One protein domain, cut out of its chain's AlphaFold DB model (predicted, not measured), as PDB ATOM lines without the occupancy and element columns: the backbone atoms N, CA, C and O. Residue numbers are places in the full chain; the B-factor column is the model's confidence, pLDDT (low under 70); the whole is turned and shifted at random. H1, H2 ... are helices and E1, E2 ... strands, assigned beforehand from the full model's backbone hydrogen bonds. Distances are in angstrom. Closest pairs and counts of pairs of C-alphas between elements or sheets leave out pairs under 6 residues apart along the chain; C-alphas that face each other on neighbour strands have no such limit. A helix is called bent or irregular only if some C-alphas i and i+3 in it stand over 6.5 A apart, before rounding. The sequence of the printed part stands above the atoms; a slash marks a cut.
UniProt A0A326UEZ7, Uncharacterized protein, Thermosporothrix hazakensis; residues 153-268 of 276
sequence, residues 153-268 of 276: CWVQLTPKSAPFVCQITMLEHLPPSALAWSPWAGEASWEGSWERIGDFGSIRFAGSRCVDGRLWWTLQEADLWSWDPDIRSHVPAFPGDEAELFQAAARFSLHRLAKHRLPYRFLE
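AT A GLANCE: This is residues 153 to 268 of the 276 residues of an uncharacterized protein of Thermosporothrix hazakensis (UniProt A0A326UEZ7). A strongly twisted five-stranded sheet has the long helix H5 slantwise over one face and the short helix H2 on the other, while H1 grazes it. H5 reaches past the sheet to the hairpin E6 E7, which turns off from E5; H3 lies side by side with H5, and H4 is close to both. The printed part has 116 residues, with five named helices and seven named strands in the order E1 E2 H1 E3 H2 E4 E5 E6 E7 H3 H4 H5; the larger sheet runs E2 E1 E3 E5 E4, antiparallel. The class is mixed, helices and strands, and the whole is compact, with a radius of gyration of the C-alphas of 13.6 A and spans of 42 by 30 by 27 A.

HOW THE PARTS SIT: Begin with the hairpin of E1, residues 153 to 156, and E2, residues 164 to 167: N 155 and O 164 are 2.8 A apart. H1, residues 168 to 173, only grazes the sheet with residues 168 to 171, and is only just irregular: C-alphas 169 and 172 are 6.9 A apart. E3, residues 179 to 182, is antiparallel to E1, with N 156 and O 179 at 2.8 A. H2, residues 186 to 191, is over E4, residues 195 to 197, their closest C-alphas being Ala 188 and Arg 196, 5.0 A; it only just stands up from the sheet, at 41 degrees. E5, residues 201 to 205, is the antiparallel neighbour of E3, N 180 to O 204 at 2.8 A, and forms a hairpin with E4, N 195 to O 203 at 2.8 A. E2, H1, E3 and E3, H2, E4 are split strand-helix-strand units, same-way strands with another strand between, both with right-handed crossovers. E5 runs on at 92 degrees into E6, residues 208 to 211, whose hairpin with E7, residues 214 to 217, has N 209 and O 216 at 2.8 A. H3, residues 221 to 227, touches H5, residues 243 to 261, the same way at a shallow tilt of 12 degrees, closest at C-alphas 224 and 250, 6.6 A; residues 250 to 257 alone of H5 take part. H4, residues 231 to 234, is close but not clearly touching H3, C-alphas 225 and 232 at 6.6 A. H5 is on the face opposite H2, at a height over the sheet of 6.4 A, slantwise to E5 at 48 degrees on the local plane. In H2 and H3 every O i to N i+4 pair is within hydrogen-bond range; H5 has 13 of 15, H1 0 of 2 but 2 of 3 O i to N i+3 pairs, and H4 is too short.

IN THESE COORDINATES: Find C-alpha 153 at (108.091, 86.131, 162.533), where E1 begins. E5, 14.2 A long, starts at C-alpha 201. H5 runs 26.4 A to C-alpha 261 at (109.313, 76.637, 155.494).

THE WHOLE: The farthest C-alphas, Asp 241 and Glu 268, are 45.9 A apart. The printed part has no cut and no long link; pLDDT is under 70 at residues 236, 240 to 241 and 263 to 268.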
ATOM      1  N   CYS A 153     107.722  86.992 163.644       95.94
ATOM      2  CA  CYS A 153     108.091  86.131 162.533       95.94
ATOM      3  C   CYS A 153     108.890  84.938 163.067       95.94
ATOM      4  O   CYS A 153     109.374  84.956 164.206       95.94
ATOM      5  N   TRP A 154     109.011  83.891 162.262       96.69
ATOM      6  CA  TRP A 154     109.995  82.849 162.528       96.69
ATOM      7  C   TRP A 154     111.329  83.250 161.924       96.69
ATOM      8  O   TRP A 154     111.366  83.871 160.862       96.69
ATOM      9  N   VAL A 155     112.407  82.868 162.597       97.06
ATOM     10  CA  VAL A 155     113.781  83.121 162.184       97.06
ATOM     11  C   VAL A 155     114.597  81.850 162.327       97.06
ATOM     12  O   VAL A 155     114.456  81.123 163.305       97.06
ATOM     13  N   GLN A 156     115.490  81.610 161.377       96.88
ATOM     14  CA  GLN A 156     116.484  80.549 161.416       96.88
ATOM     15  C   GLN A 156     117.850  81.170 161.071       96.88
ATOM     16  O   GLN A 156     118.009  81.741 159.995       96.88
ATOM     17  N   LEU A 157     118.827  81.119 161.989       96.88
ATOM     18  CA  LEU A 157     120.117  81.824 161.822       96.88
ATOM     19  C   LEU A 157     120.998  81.179 160.752       96.88
ATOM     20  O   LEU A 157     121.638  81.866 159.967       96.88
ATOM     21  N   THR A 158     121.031  79.852 160.741       96.12
ATOM     22  CA  THR A 158     121.772  79.032 159.781       96.12
ATOM     23  C   THR A 158     120.907  77.855 159.329       96.12
ATOM     24  O   THR A 158     119.998  77.460 160.067       96.12
ATOM     25  N   PRO A 159     121.216  77.208 158.193       94.75
ATOM     26  CA  PRO A 159     120.423  76.090 157.672       94.75
ATOM     27  C   PRO A 159     120.247  74.926 158.656       94.75
ATOM     28  O   PRO A 159     119.255  74.202 158.585       94.75
ATOM     29  N   LYS A 160     121.209  74.756 159.577       93.31
ATOM     30  CA  LYS A 160     121.237  73.696 160.599       93.31
ATOM     31  C   LYS A 160     120.673  74.126 161.956       93.31
ATOM     32  O   LYS A 160     120.482  73.281 162.818       93.31
ATOM     33  N   SER A 161     120.459  75.423 162.179       94.69
ATOM     34  CA  SER A 161     119.911  75.923 163.448       94.69
ATOM     35  C   SER A 161     118.409  75.660 163.548       94.69
ATOM     36  O   SER A 161     117.716  75.677 162.532       94.69
ATOM     37  N   ALA A 162     117.893  75.461 164.759       92.38
ATOM     38  CA  ALA A 162     116.454  75.389 164.979       92.38
ATOM     39  C   ALA A 162     115.796  76.767 164.747       92.38
ATOM     40  O   ALA A 162     116.366  77.790 165.147       92.38
ATOM     41  N   PRO A 163     114.603  76.824 164.129       94.44
ATOM     42  CA  PRO A 163     113.831  78.054 164.052       94.44
ATOM     43  C   PRO A 163     113.409  78.567 165.433       94.44
ATOM     44  O   PRO A 163     113.047  77.787 166.312       94.44
ATOM     45  N   PHE A 164     113.365  79.883 165.604       95.19
ATOM     46  CA  PHE A 164     112.844  80.540 166.802       95.19
ATOM     47  C   PHE A 164     111.944  81.724 166.435       95.19
ATOM     48  O   PHE A 164     111.902  82.172 165.290       95.19
ATOM     49  N   VAL A 165     111.185  82.218 167.412       96.31
ATOM     50  CA  VAL A 165     110.285  83.363 167.235       96.31
ATOM     51  C   VAL A 165     111.029  84.661 167.509       96.31
ATOM     52  O   VAL A 165     111.682  84.793 168.543       96.31
ATOM     53  N   CYS A 166     110.883  85.632 166.611       96.19
ATOM     54  CA  CYS A 166     111.525  86.939 166.701       96.19
ATOM     55  C   CYS A 166     110.523  88.060 166.395       96.19
ATOM     56  O   CYS A 166     109.645  87.899 165.542       96.19
ATOM     57  N   GLN A 167     110.658  89.204 167.064       95.88
ATOM     58  CA  GLN A 167     109.956  90.426 166.669       95.88
ATOM     59  C   GLN A 167     110.533  90.944 165.344       95.88
ATOM     60  O   GLN A 167     111.747  90.941 165.150       95.88
ATOM     61  N   ILE A 168     109.681  91.424 164.435       94.31
ATOM     62  CA  ILE A 168     110.119  91.910 163.112       94.31
ATOM     63  C   ILE A 168     111.113  93.078 163.230       94.31
ATOM     64  O   ILE A 168     112.055  93.155 162.444       94.31
ATOM     65  N   THR A 169     110.950  93.940 164.235       92.81
ATOM     66  CA  THR A 169     111.853  95.067 164.530       92.81
ATOM     67  C   THR A 169     113.265  94.623 164.905       92.81
ATOM     68  O   THR A 169     114.213  95.341 164.635       92.81
ATOM     69  N   MET A 170     113.430  93.422 165.461       95.12
ATOM     70  CA  MET A 170     114.731  92.906 165.896       95.12
ATOM     71  C   MET A 170     115.546  92.280 164.761       95.12
ATOM     72  O   MET A 170     116.701  91.906 164.963       95.12
ATOM     73  N   LEU A 171     114.967  92.145 163.564       94.88
ATOM     74  CA  LEU A 171     115.624  91.497 162.428       94.88
ATOM     75  C   LEU A 171     116.873  92.250 161.952       94.88
ATOM     76  O   LEU A 171     117.794  91.612 161.455       94.88
ATOM     77  N   GLU A 172     116.941  93.569 162.136       92.94
ATOM     78  CA  GLU A 172     118.117  94.378 161.773       92.94
ATOM     79  C   GLU A 172     119.344  94.118 162.661       92.94
ATOM     80  O   GLU A 172     120.466  94.453 162.287       92.94
ATOM     81  N   HIS A 173     119.146  93.493 163.824       95.94
ATOM     82  CA  HIS A 173     120.217  93.128 164.754       95.94
ATOM     83  C   HIS A 173     120.720  91.693 164.555       95.94
ATOM     84  O   HIS A 173     121.608  91.239 165.278       95.94
ATOM     85  N   LEU A 174     120.139  90.955 163.607       96.69
ATOM     86  CA  LEU A 174     120.535  89.586 163.301       96.69
ATOM     87  C   LEU A 174     121.634  89.548 162.229       96.69
ATOM     88  O   LEU A 174     121.784  90.499 161.460       96.69
ATOM     89  N   PRO A 175     122.380  88.431 162.122       96.81
ATOM     90  CA  PRO A 175     123.284  88.216 160.998       96.81
ATOM     91  C   PRO A 175     122.549  88.399 159.661       96.81
ATOM     92  O   PRO A 175     121.443  87.869 159.527       96.81
ATOM     93  N   PRO A 176     123.141  89.071 158.653       96.00
ATOM     94  CA  PRO A 176     122.477  89.337 157.373       96.00
ATOM     95  C   PRO A 176     121.910  88.091 156.684       96.00
ATOM     96  O   PRO A 176     120.885  88.175 156.007       96.00
ATOM     97  N   SER A 177     122.544  86.936 156.896       96.31
ATOM     98  CA  SER A 177     122.149  85.640 156.349       96.31
ATOM     99  C   SER A 177     121.075  84.892 157.132       96.31
ATOM    100  O   SER A 177     120.630  83.845 156.665       96.31
ATOM    101  N   ALA A 178     120.599  85.405 158.268       97.31
ATOM    102  CA  ALA A 178     119.476  84.796 158.972       97.31
ATOM    103  C   ALA A 178     118.214  84.837 158.094       97.31
ATOM    104  O   ALA A 178     117.854  85.879 157.545       97.31
ATOM    105  N   LEU A 179     117.529  83.702 157.969       96.88
ATOM    106  CA  LEU A 179     116.303  83.571 157.189       96.88
ATOM    107  C   LEU A 179     115.096  83.850 158.085       96.88
ATOM    108  O   LEU A 179     114.958  83.227 159.134       96.88
ATOM    109  N   ALA A 180     114.203  84.738 157.660       96.69
ATOM    110  CA  ALA A 180     112.975  85.076 158.366       96.69
ATOM    111  C   ALA A 180     111.744  84.824 157.491       96.69
ATOM    112  O   ALA A 180     111.768  85.085 156.287       96.69
ATOM    113  N   TRP A 181     110.648  84.351 158.085       95.94
ATOM    114  CA  TRP A 181     109.383  84.145 157.377       95.94
ATOM    115  C   TRP A 181     108.156  84.438 158.238       95.94
ATOM    116  O   TRP A 181     108.177  84.346 159.466       95.94
ATOM    117  N   SER A 182     107.065  84.798 157.567       94.44
ATOM    118  CA  SER A 182     105.769  85.098 158.171       94.44
ATOM    119  C   SER A 182     104.652  84.564 157.271       94.44
ATOM    120  O   SER A 182     104.782  84.608 156.047       94.44
ATOM    121  N   PRO A 183     103.522  84.087 157.825       92.44
ATOM    122  CA  PRO A 183     102.384  83.675 157.008       92.44
ATOM    123  C   PRO A 183     101.595  84.884 156.474       92.44
ATOM    124  O   PRO A 183     100.606  84.728 155.758       92.44
ATOM    125  N   TRP A 184     101.999  86.110 156.830       94.00
ATOM    126  CA  TRP A 184     101.361  87.336 156.380       94.00
ATOM    127  C   TRP A 184     102.019  87.911 155.123       94.00
ATOM    128  O   TRP A 184     103.046  88.580 155.182       94.00
ATOM    129  N   ALA A 185     101.363  87.746 153.971       92.31
ATOM    130  CA  ALA A 185     101.822  88.315 152.696       92.31
ATOM    131  C   ALA A 185     101.894  89.861 152.683       92.31
ATOM    132  O   ALA A 185     102.548  90.452 151.815       92.31
ATOM    133  N   GLY A 186     101.226  90.525 153.634       91.62
ATOM    134  CA  GLY A 186     101.295  91.975 153.788       91.62
ATOM    135  C   GLY A 186     102.688  92.478 154.168       91.62
ATOM    136  O   GLY A 186     103.031  93.571 153.740       91.62
ATOM    137  N   GLU A 187     103.527  91.683 154.845       92.38
ATOM    138  CA  GLU A 187     104.921  92.077 155.141       92.38
ATOM    139  C   GLU A 187     105.699  92.405 153.853       92.38
ATOM    140  O   GLU A 187     106.277  93.479 153.709       92.38
ATOM    141  N   ALA A 188     105.616  91.523 152.852       86.75
ATOM    142  CA  ALA A 188     106.209  91.727 151.525       86.75
ATOM    143  C   ALA A 188     105.580  92.874 150.756       86.75
ATOM    144  O   ALA A 188     106.258  93.704 150.154       86.75
ATOM    145  N   SER A 189     104.257  92.927 150.780       85.19
ATOM    146  CA  SER A 189     103.525  93.830 149.905       85.19
ATOM    147  C   SER A 189     103.511  95.274 150.393       85.19
ATOM    148  O   SER A 189     103.225  96.167 149.597       85.19
ATOM    149  N   TRP A 190     103.716  95.499 151.693       88.75
ATOM    150  CA  TRP A 190     103.481  96.795 152.331       88.75
ATOM    151  C   TRP A 190     104.749  97.414 152.929       88.75
ATOM    152  O   TRP A 190     104.795  98.638 153.028       88.75
ATOM    153  N   GLU A 191     105.782  96.622 153.250       82.06
ATOM    154  CA  GLU A 191     107.043  97.129 153.826       82.06
ATOM    155  C   GLU A 191     108.242  97.098 152.870       82.06
ATOM    156  O   GLU A 191     109.293  97.652 153.183       82.06
ATOM    157  N   GLY A 192     108.119  96.455 151.702       82.50
ATOM    158  CA  GLY A 192     109.126  96.461 150.629       82.50
ATOM    159  C   GLY A 192     110.453  95.752 150.936       82.50
ATOM    160  O   GLY A 192     111.266  95.583 150.035       82.50
ATOM    161  N   SER A 193     110.677  95.321 152.179       90.00
ATOM    162  CA  SER A 193     111.872  94.602 152.646       90.00
ATOM    163  C   SER A 193     111.652  93.092 152.777       90.00
ATOM    164  O   SER A 193     112.429  92.397 153.420       90.00
ATOM    165  N   TRP A 194     110.572  92.573 152.205       93.81
ATOM    166  CA  TRP A 194     110.196  91.167 152.265       93.81
ATOM    167  C   TRP A 194     109.797  90.695 150.867       93.81
ATOM    168  O   TRP A 194     109.183  91.443 150.109       93.81
ATOM    169  N   GLU A 195     110.095  89.442 150.541       92.81
ATOM    170  CA  GLU A 195     109.653  88.814 149.297       92.81
ATOM    171  C   GLU A 195     108.316  88.104 149.527       92.81
ATOM    172  O   GLU A 195     108.131  87.393 150.521       92.81
ATOM    173  N   ARG A 196     107.361  88.284 148.608       91.56
ATOM    174  CA  ARG A 196     106.066  87.593 148.665       91.56
ATOM    175  C   ARG A 196     106.203  86.210 148.045       91.56
ATOM    176  O   ARG A 196     106.608  86.084 146.893       91.56
ATOM    177  N   ILE A 197     105.740  85.182 148.751       87.94
ATOM    178  CA  ILE A 197     105.725  83.810 148.236       87.94
ATOM    179  C   ILE A 197     104.284  83.368 147.995       87.94
ATOM    180  O   ILE A 197     103.633  82.806 148.877       87.94
ATOM    181  N   GLY A 198     103.788  83.628 146.782       82.19
ATOM    182  CA  GLY A 198     102.426  83.273 146.374       82.19
ATOM    183  C   GLY A 198     101.387  83.734 147.400       82.19
ATOM    184  O   GLY A 198     101.370  84.904 147.792       82.19
ATOM    185  N   ASP A 199     100.562  82.795 147.861       77.62
ATOM    186  CA  ASP A 199      99.575  83.009 148.930       77.62
ATOM    187  C   ASP A 199     100.009  82.419 150.282       77.62
ATOM    188  O   ASP A 199      99.247  82.446 151.248       77.62
ATOM    189  N   PHE A 200     101.237  81.896 150.368       79.81
ATOM    190  CA  PHE A 200     101.752  81.247 151.574       79.81
ATOM    191  C   PHE A 200     102.222  82.247 152.632       79.81
ATOM    192  O   PHE A 200     102.144  81.962 153.824       79.81
ATOM    193  N   GLY A 201     102.709  83.414 152.206       91.00
ATOM    194  CA  GLY A 201     103.180  84.451 153.114       91.00
ATOM    195  C   GLY A 201     104.338  85.253 152.541       91.00
ATOM    196  O   GLY A 201     104.377  85.564 151.346       91.00
ATOM    197  N   SER A 202     105.271  85.596 153.415       94.00
ATOM    198  CA  SER A 202     106.460  86.377 153.107       94.00
ATOM    199  C   SER A 202     107.716  85.722 153.669       94.00
ATOM    200  O   SER A 202     107.687  85.031 154.691       94.00
ATOM    201  N   ILE A 203     108.834  85.955 152.993       95.56
ATOM    202  CA  ILE A 203     110.151  85.470 153.401       95.56
ATOM    203  C   ILE A 203     111.204  86.534 153.102       95.56
ATOM    204  O   ILE A 203     111.052  87.316 152.163       95.56
ATOM    205  N   ARG A 204     112.273  86.576 153.890       95.12
ATOM    206  CA  ARG A 204     113.437  87.416 153.610       95.12
ATOM    207  C   ARG A 204     114.681  86.891 154.300       95.12
ATOM    208  O   ARG A 204     114.588  86.166 155.284       95.12
ATOM    209  N   PHE A 205     115.832  87.346 153.836       96.00
ATOM    210  CA  PHE A 205     117.029  87.373 154.666       96.00
ATOM    211  C   PHE A 205     117.038  88.634 155.535       96.00
ATOM    212  O   PHE A 205     116.556  89.679 155.103       96.00
ATOM    213  N   ALA A 206     117.582  88.558 156.746       95.75
ATOM    214  CA  ALA A 206     117.639  89.685 157.678       95.75
ATOM    215  C   ALA A 206     118.374  90.902 157.087       95.75
ATOM    216  O   ALA A 206     117.939  92.033 157.284       95.75
ATOM    217  N   GLY A 207     119.415  90.669 156.279       92.31
ATOM    218  CA  GLY A 207     120.170  91.703 155.562       92.31
ATOM    219  C   GLY A 207     119.450  92.328 154.362       92.31
ATOM    220  O   GLY A 207     120.027  93.115 153.614       92.31
ATOM    221  N   SER A 208     118.194  91.981 154.097       92.19
ATOM    222  CA  SER A 208     117.469  92.575 152.977       92.19
ATOM    223  C   SER A 208     117.190  94.063 153.205       92.19
ATOM    224  O   SER A 208     116.742  94.461 154.282       92.19
ATOM    225  N   ARG A 209     117.369  94.876 152.168       90.44
ATOM    226  CA  ARG A 209     117.060  96.309 152.163       90.44
ATOM    227  C   ARG A 209     116.282  96.677 150.906       90.44
ATOM    228  O   ARG A 209     116.451  96.049 149.869       90.44
ATOM    229  N   CYS A 210     115.453  97.708 150.982       87.81
ATOM    230  CA  CYS A 210     114.789  98.265 149.806       87.81
ATOM    231  C   CYS A 210     115.635  99.423 149.256       87.81
ATOM    232  O   CYS A 210     115.861 100.402 149.965       87.81
ATOM    233  N   VAL A 211     116.120  99.302 148.020       86.31
ATOM    234  CA  VAL A 211     116.889 100.330 147.297       86.31
ATOM    235  C   VAL A 211     116.103 100.687 146.041       86.31
ATOM    236  O   VAL A 211     115.817  99.812 145.230       86.31
ATOM    237  N   ASP A 212     115.688 101.949 145.906       85.25
ATOM    238  CA  ASP A 212     114.889 102.442 144.769       85.25
ATOM    239  C   ASP A 212     113.630 101.601 144.474       85.25
ATOM    240  O   ASP A 212     113.263 101.343 143.327       85.25
ATOM    241  N   GLY A 213     112.962 101.130 145.533       82.19
ATOM    242  CA  GLY A 213     111.767 100.286 145.419       82.19
ATOM    243  C   GLY A 213     112.050  98.832 145.020       82.19
ATOM    244  O   GLY A 213     111.103  98.083 144.776       82.19
ATOM    245  N   ARG A 214     113.322  98.424 144.947       84.94
ATOM    246  CA  ARG A 214     113.755  97.050 144.673       84.94
ATOM    247  C   ARG A 214     114.355  96.419 145.921       84.94
ATOM    248  O   ARG A 214     115.102  97.052 146.661       84.94
ATOM    249  N   LEU A 215     114.047  95.146 146.130       87.88
ATOM    250  CA  LEU A 215     114.613  94.366 147.220       87.88
ATOM    251  C   LEU A 215     116.055  93.979 146.885       87.88
ATOM    252  O   LEU A 215     116.315  93.404 145.830       87.88
ATOM    253  N   TRP A 216     116.975  94.320 147.780       90.25
ATOM    254  CA  TRP A 216     118.404  94.085 147.647       90.25
ATOM    255  C   TRP A 216     118.922  93.301 148.848       90.25
ATOM    256  O   TRP A 216     118.717  93.692 149.997       90.25
ATOM    257  N   TRP A 217     119.620  92.207 148.592       88.88
ATOM    258  CA  TRP A 217     120.164  91.303 149.597       88.88
ATOM    259  C   TRP A 217     121.612  91.674 149.918       88.88
ATOM    260  O   TRP A 217     122.440  91.787 149.008       88.88
ATOM    261  N   THR A 218     121.932  91.844 151.204       89.31
ATOM    262  CA  THR A 218     123.310  92.032 151.696       89.31
ATOM    263  C   THR A 218     123.888  90.708 152.207       89.31
ATOM    264  O   THR A 218     124.212  90.539 153.378       89.31
ATOM    265  N   LEU A 219     123.981  89.730 151.312       89.38
ATOM    266  CA  LEU A 219     124.496  88.394 151.615       89.38
ATOM    267  C   LEU A 219     125.881  88.209 151.014       89.38
ATOM    268  O   LEU A 219     126.175  88.775 149.959       89.38
ATOM    269  N   GLN A 220     126.698  87.370 151.645       90.62
ATOM    270  CA  GLN A 220     127.884  86.833 150.991       90.62
ATOM    271  C   GLN A 220     127.505  85.605 150.154       90.62
ATOM    272  O   GLN A 220     126.546  84.893 150.449       90.62
ATOM    273  N   GLU A 221     128.292  85.317 149.121       90.44
ATOM    274  CA  GLU A 221     128.131  84.119 148.287       90.44
ATOM    275  C   GLU A 221     128.130  82.828 149.114       90.44
ATOM    276  O   GLU A 221     127.262  81.970 148.940       90.44
ATOM    277  N   ALA A 222     129.035  82.737 150.092       91.94
ATOM    278  CA  ALA A 222     129.115  81.602 151.005       91.94
ATOM    279  C   ALA A 222     127.825  81.395 151.822       91.94
ATOM    280  O   ALA A 222     127.443  80.250 152.076       91.94
ATOM    281  N   ASP A 223     127.130  82.474 152.200       93.44
ATOM    282  CA  ASP A 223     125.855  82.380 152.914       93.44
ATOM    283  C   ASP A 223     124.776  81.766 152.022       93.44
ATOM    284  O   ASP A 223     124.055  80.859 152.444       93.44
ATOM    285  N   LEU A 224     124.680  82.232 150.773       92.06
ATOM    286  CA  LEU A 224     123.681  81.750 149.824       92.06
ATOM    287  C   LEU A 224     123.876  80.259 149.522       92.06
ATOM    288  O   LEU A 224     122.913  79.497 149.552       92.06
ATOM    289  N   TRP A 225     125.121  79.828 149.308       92.00
ATOM    290  CA  TRP A 225     125.449  78.416 149.096       92.00
ATOM    291  C   TRP A 225     125.222  77.544 150.325       92.00
ATOM    292  O   TRP A 225     124.897  76.369 150.186       92.00
ATOM    293  N   SER A 226     125.391  78.097 151.526       94.19
ATOM    294  CA  SER A 226     125.054  77.388 152.760       94.19
ATOM    295  C   SER A 226     123.551  77.102 152.819       94.19
ATOM    296  O   SER A 226     123.140  75.982 153.126       94.19
ATOM    297  N   TRP A 227     122.729  78.098 152.477       94.44
ATOM    298  CA  TRP A 227     121.270  77.990 152.490       94.44
ATOM    299  C   TRP A 227     120.686  77.138 151.369       94.44
ATOM    300  O   TRP A 227     119.768  76.361 151.625       94.44
ATOM    301  N   ASP A 228     121.204  77.264 150.154       93.75
ATOM    302  CA  ASP A 228     120.731  76.519 148.989       93.75
ATOM    303  C   ASP A 228     121.924  75.948 148.205       93.75
ATOM    304  O   ASP A 228     122.312  76.513 147.185       93.75
ATOM    305  N   PRO A 229     122.531  74.831 148.651       91.88
ATOM    306  CA  PRO A 229     123.718  74.260 148.003       91.88
ATOM    307  C   PRO A 229     123.517  73.939 146.519       91.88
ATOM    308  O   PRO A 229     124.442  74.063 145.715       91.88
ATOM    309  N   ASP A 230     122.293  73.577 146.140       89.25
ATOM    310  CA  ASP A 230     121.930  73.250 144.765       89.25
ATOM    311  C   ASP A 230     122.003  74.471 143.837       89.25
ATOM    312  O   ASP A 230     122.186  74.304 142.628       89.25
ATOM    313  N   ILE A 231     121.908  75.701 144.367       86.62
ATOM    314  CA  ILE A 231     122.032  76.926 143.560       86.62
ATOM    315  C   ILE A 231     123.381  76.999 142.850       86.62
ATOM    316  O   ILE A 231     123.469  77.533 141.748       86.62
ATOM    317  N   ARG A 232     124.420  76.391 143.437       83.75
ATOM    318  CA  ARG A 232     125.772  76.355 142.880       83.75
ATOM    319  C   ARG A 232     125.838  75.608 141.549       83.75
ATOM    320  O   ARG A 232     126.696  75.902 140.725       83.75
ATOM    321  N   SER A 233     124.929  74.661 141.318       82.44
ATOM    322  CA  SER A 233     124.825  73.970 140.026       82.44
ATOM    323  C   SER A 233     124.250  74.863 138.921       82.44
ATOM    324  O   SER A 233     124.536  74.646 137.747       82.44
ATOM    325  N   HIS A 234     123.470  75.882 139.295       79.50
ATOM    326  CA  HIS A 234     122.869  76.847 138.379       79.50
ATOM    327  C   HIS A 234     123.736  78.099 138.199       79.50
ATOM    328  O   HIS A 234     123.774  78.657 137.106       79.50
ATOM    329  N   VAL A 235     124.434  78.523 139.258       79.88
ATOM    330  CA  VAL A 235     125.354  79.666 139.262       79.88
ATOM    331  C   VAL A 235     126.638  79.273 140.012       79.88
ATOM    332  O   VAL A 235     126.696  79.386 141.238       79.88
ATOM    333  N   PRO A 236     127.658  78.745 139.306       67.81
ATOM    334  CA  PRO A 236     128.854  78.179 139.935       67.81
ATOM    335  C   PRO A 236     129.825  79.225 140.499       67.81
ATOM    336  O   PRO A 236     130.610  78.888 141.386       67.81
ATOM    337  N   ALA A 237     129.766  80.458 139.995       75.31
ATOM    338  CA  ALA A 237     130.462  81.627 140.521       75.31
ATOM    339  C   ALA A 237     129.697  82.894 140.116       75.31
ATOM    340  O   ALA A 237     129.099  82.923 139.035       75.31
ATOM    341  N   PHE A 238     129.746  83.933 140.948       75.69
ATOM    342  CA  PHE A 238     129.264  85.266 140.583       75.69
ATOM    343  C   PHE A 238     130.440  86.112 140.077       75.69
ATOM    344  O   PHE A 238     131.345  86.418 140.859       75.69
ATOM    345  N   PRO A 239     130.482  86.491 138.786       72.25
ATOM    346  CA  PRO A 239     131.466  87.453 138.301       72.25
ATOM    347  C   PRO A 239     131.357  88.752 139.107       72.25
ATOM    348  O   PRO A 239     130.250  89.179 139.432       72.25
ATOM    349  N   GLY A 240     132.490  89.388 139.428       61.25
ATOM    350  CA  GLY A 240     132.548  90.543 140.339       61.25
ATOM    351  C   GLY A 240     131.653  91.734 139.961       61.25
ATOM    352  O   GLY A 240     131.304  92.524 140.835       61.25
ATOM    353  N   ASP A 241     131.220  91.809 138.699       66.19
ATOM    354  CA  ASP A 241     130.373  92.878 138.164       66.19
ATOM    355  C   ASP A 241     128.887  92.479 138.018       66.19
ATOM    356  O   ASP A 241     128.035  93.321 137.734       66.19
ATOM    357  N   GLU A 242     128.523  91.212 138.252       79.62
ATOM    358  CA  GLU A 242     127.162  90.693 138.035       79.62
ATOM    359  C   GLU A 242     126.326  90.672 139.320       79.62
ATOM    360  O   GLU A 242     125.717  89.666 139.704       79.62
ATOM    361  N   ALA A 243     126.247  91.822 139.992       82.38
ATOM    362  CA  ALA A 243     125.433  91.967 141.194       82.38
ATOM    363  C   ALA A 243     123.968  91.549 140.956       82.38
ATOM    364  O   ALA A 243     123.358  90.923 141.820       82.38
ATOM    365  N   GLU A 244     123.411  91.826 139.774       85.88
ATOM    366  CA  GLU A 244     122.041  91.436 139.417       85.88
ATOM    367  C   GLU A 244     121.837  89.915 139.362       85.88
ATOM    368  O   GLU A 244     120.799  89.429 139.821       85.88
ATOM    369  N   LEU A 245     122.827  89.154 138.876       87.69
ATOM    370  CA  LEU A 245     122.764  87.690 138.858       87.69
ATOM    371  C   LEU A 245     122.722  87.139 140.287       87.69
ATOM    372  O   LEU A 245     121.913  86.259 140.586       87.69
ATOM    373  N   PHE A 246     123.529  87.708 141.187       89.81
ATOM    374  CA  PHE A 246     123.489  87.365 142.608       89.81
ATOM    375  C   PHE A 246     122.123  87.651 143.233       89.81
ATOM    376  O   PHE A 246     121.555  86.795 143.916       89.81
ATOM    377  N   GLN A 247     121.551  88.828 142.961       91.06
ATOM    378  CA  GLN A 247     120.227  89.182 143.477       91.06
ATOM    379  C   GLN A 247     119.132  88.230 142.967       91.06
ATOM    380  O   GLN A 247     118.250  87.828 143.734       91.06
ATOM    381  N   ALA A 248     119.199  87.836 141.692       89.94
ATOM    382  CA  ALA A 248     118.276  86.880 141.090       89.94
ATOM    383  C   ALA A 248     118.423  85.474 141.697       89.94
ATOM    384  O   ALA A 248     117.414  84.849 142.035       89.94
ATOM    385  N   ALA A 249     119.659  85.004 141.896       91.44
ATOM    386  CA  ALA A 249     119.943  83.722 142.539       91.44
ATOM    387  C   ALA A 249     119.426  83.691 143.984       91.44
ATOM    388  O   ALA A 249     118.700  82.771 144.356       91.44
ATOM    389  N   ALA A 250     119.697  84.737 144.771       92.19
ATOM    390  CA  ALA A 250     119.198  84.865 146.139       92.19
ATOM    391  C   ALA A 250     117.663  84.838 146.206       92.19
ATOM    392  O   ALA A 250     117.083  84.130 147.034       92.19
ATOM    393  N   ARG A 251     116.986  85.543 145.289       91.69
ATOM    394  CA  ARG A 251     115.523  85.499 145.180       91.69
ATOM    395  C   ARG A 251     115.026  84.091 144.846       91.69
ATOM    396  O   ARG A 251     114.092  83.608 145.484       91.69
ATOM    397  N   PHE A 252     115.640  83.419 143.876       91.44
ATOM    398  CA  PHE A 252     115.263  82.055 143.506       91.44
ATOM    399  C   PHE A 252     115.443  81.072 144.674       91.44
ATOM    400  O   PHE A 252     114.529  80.292 144.963       91.44
ATOM    401  N   SER A 253     116.553  81.167 145.411       91.88
ATOM    402  CA  SER A 253     116.783  80.370 146.618       91.88
ATOM    403  C   SER A 253     115.732  80.631 147.694       91.88
ATOM    404  O   SER A 253     115.217  79.675 148.268       91.88
ATOM    405  N   LEU A 254     115.305  81.880 147.915       91.56
ATOM    406  CA  LEU A 254     114.191  82.169 148.826       91.56
ATOM    407  C   LEU A 254     112.897  81.465 148.410       91.56
ATOM    408  O   LEU A 254     112.240  80.862 149.256       91.56
ATOM    409  N   HIS A 255     112.544  81.481 147.122       90.56
ATOM    410  CA  HIS A 255     111.367  80.755 146.636       90.56
ATOM    411  C   HIS A 255     111.473  79.243 146.865       90.56
ATOM    412  O   HIS A 255     110.467  78.605 147.190       90.56
ATOM    413  N   ARG A 256     112.667  78.658 146.723       90.56
ATOM    414  CA  ARG A 256     112.903  77.235 147.013       90.56
ATOM    415  C   ARG A 256     112.807  76.934 148.503       90.56
ATOM    416  O   ARG A 256     112.046  76.048 148.887       90.56
ATOM    417  N   LEU A 257     113.501  77.702 149.339       90.81
ATOM    418  CA  LEU A 257     113.473  77.574 150.799       90.81
ATOM    419  C   LEU A 257     112.051  77.716 151.343       90.81
ATOM    420  O   LEU A 257     111.616  76.936 152.191       90.81
ATOM    421  N   ALA A 258     111.291  78.661 150.796       87.81
ATOM    422  CA  ALA A 258     109.921  78.908 151.195       87.81
ATOM    423  C   ALA A 258     109.008  77.690 150.994       87.81
ATOM    424  O   ALA A 258     108.147  77.460 151.839       87.81
ATOM    425  N   LYS A 259     109.232  76.852 149.967       82.88
ATOM    426  CA  LYS A 259     108.475  75.596 149.773       82.88
ATOM    427  C   LYS A 259     108.625  74.609 150.928       82.88
ATOM    428  O   LYS A 259     107.779  73.738 151.072       82.88
ATOM    429  N   HIS A 260     109.674  74.729 151.736       81.12
ATOM    430  CA  HIS A 260     109.929  73.851 152.880       81.12
ATOM    431  C   HIS A 260     109.655  74.522 154.231       81.12
ATOM    432  O   HIS A 260     109.686  73.843 155.253       81.12
ATOM    433  N   ARG A 261     109.434  75.842 154.256       79.25
ATOM    434  CA  ARG A 261     109.313  76.637 155.494       79.25
ATOM    435  C   ARG A 261     107.948  77.293 155.678       79.25
ATOM    436  O   ARG A 261     107.496  77.438 156.807       79.25
ATOM    437  N   LEU A 262     107.295  77.673 154.583       73.12
ATOM    438  CA  LEU A 262     105.965  78.279 154.589       73.12
ATOM    439  C   LEU A 262     104.772  77.311 154.490       73.12
ATOM    440  O   LEU A 262     103.674  77.767 154.820       73.12
ATOM    441  N   PRO A 263     104.882  76.036 154.040       61.28
ATOM    442  CA  PRO A 263     103.722  75.162 154.027       61.28
ATOM    443  C   PRO A 263     103.110  75.055 155.415       61.28
ATOM    444  O   PRO A 263     103.800  74.923 156.425       61.28
ATOM    445  N   TYR A 264     101.787  75.086 155.420       54.16
ATOM    446  CA  TYR A 264     100.906  75.228 156.568       54.16
ATOM    447  C   TYR A 264     100.827  73.962 157.448       54.16
ATOM    448  O   TYR A 264      99.783  73.662 158.023       54.16
ATOM    449  N   ARG A 265     101.928  73.207 157.565       51.53
ATOM    450  CA  ARG A 265     101.988  71.926 158.293       51.53
ATOM    451  C   ARG A 265     101.693  72.063 159.787       51.53
ATOM    452  O   ARG A 265     101.332  71.090 160.431       51.53
ATOM    453  N   PHE A 266     101.747  73.281 160.327       48.75
ATOM    454  CA  PHE A 266     101.404  73.563 161.721       48.75
ATOM    455  C   PHE A 266      99.927  73.307 162.073       48.75
ATOM    456  O   PHE A 266      99.627  73.126 163.251       48.75
ATOM    457  N   LEU A 267      98.996  73.299 161.102       44.91
ATOM    458  CA  LEU A 267      97.574  73.029 161.381       44.91
ATOM    459  C   LEU A 267      97.120  71.605 161.067       44.91
ATOM    460  O   LEU A 267      96.061  71.215 161.548       44.91
ATOM    461  N   GLU A 268      97.883  70.821 160.310       47.59
ATOM    462  CA  GLU A 268      97.453  69.475 159.895       47.59
ATOM    463  C   GLU A 268      97.641  68.408 160.982       47.59
ATOM    464  O   GLU A 268      97.296  67.251 160.778       47.59
TER     465      GLU A 268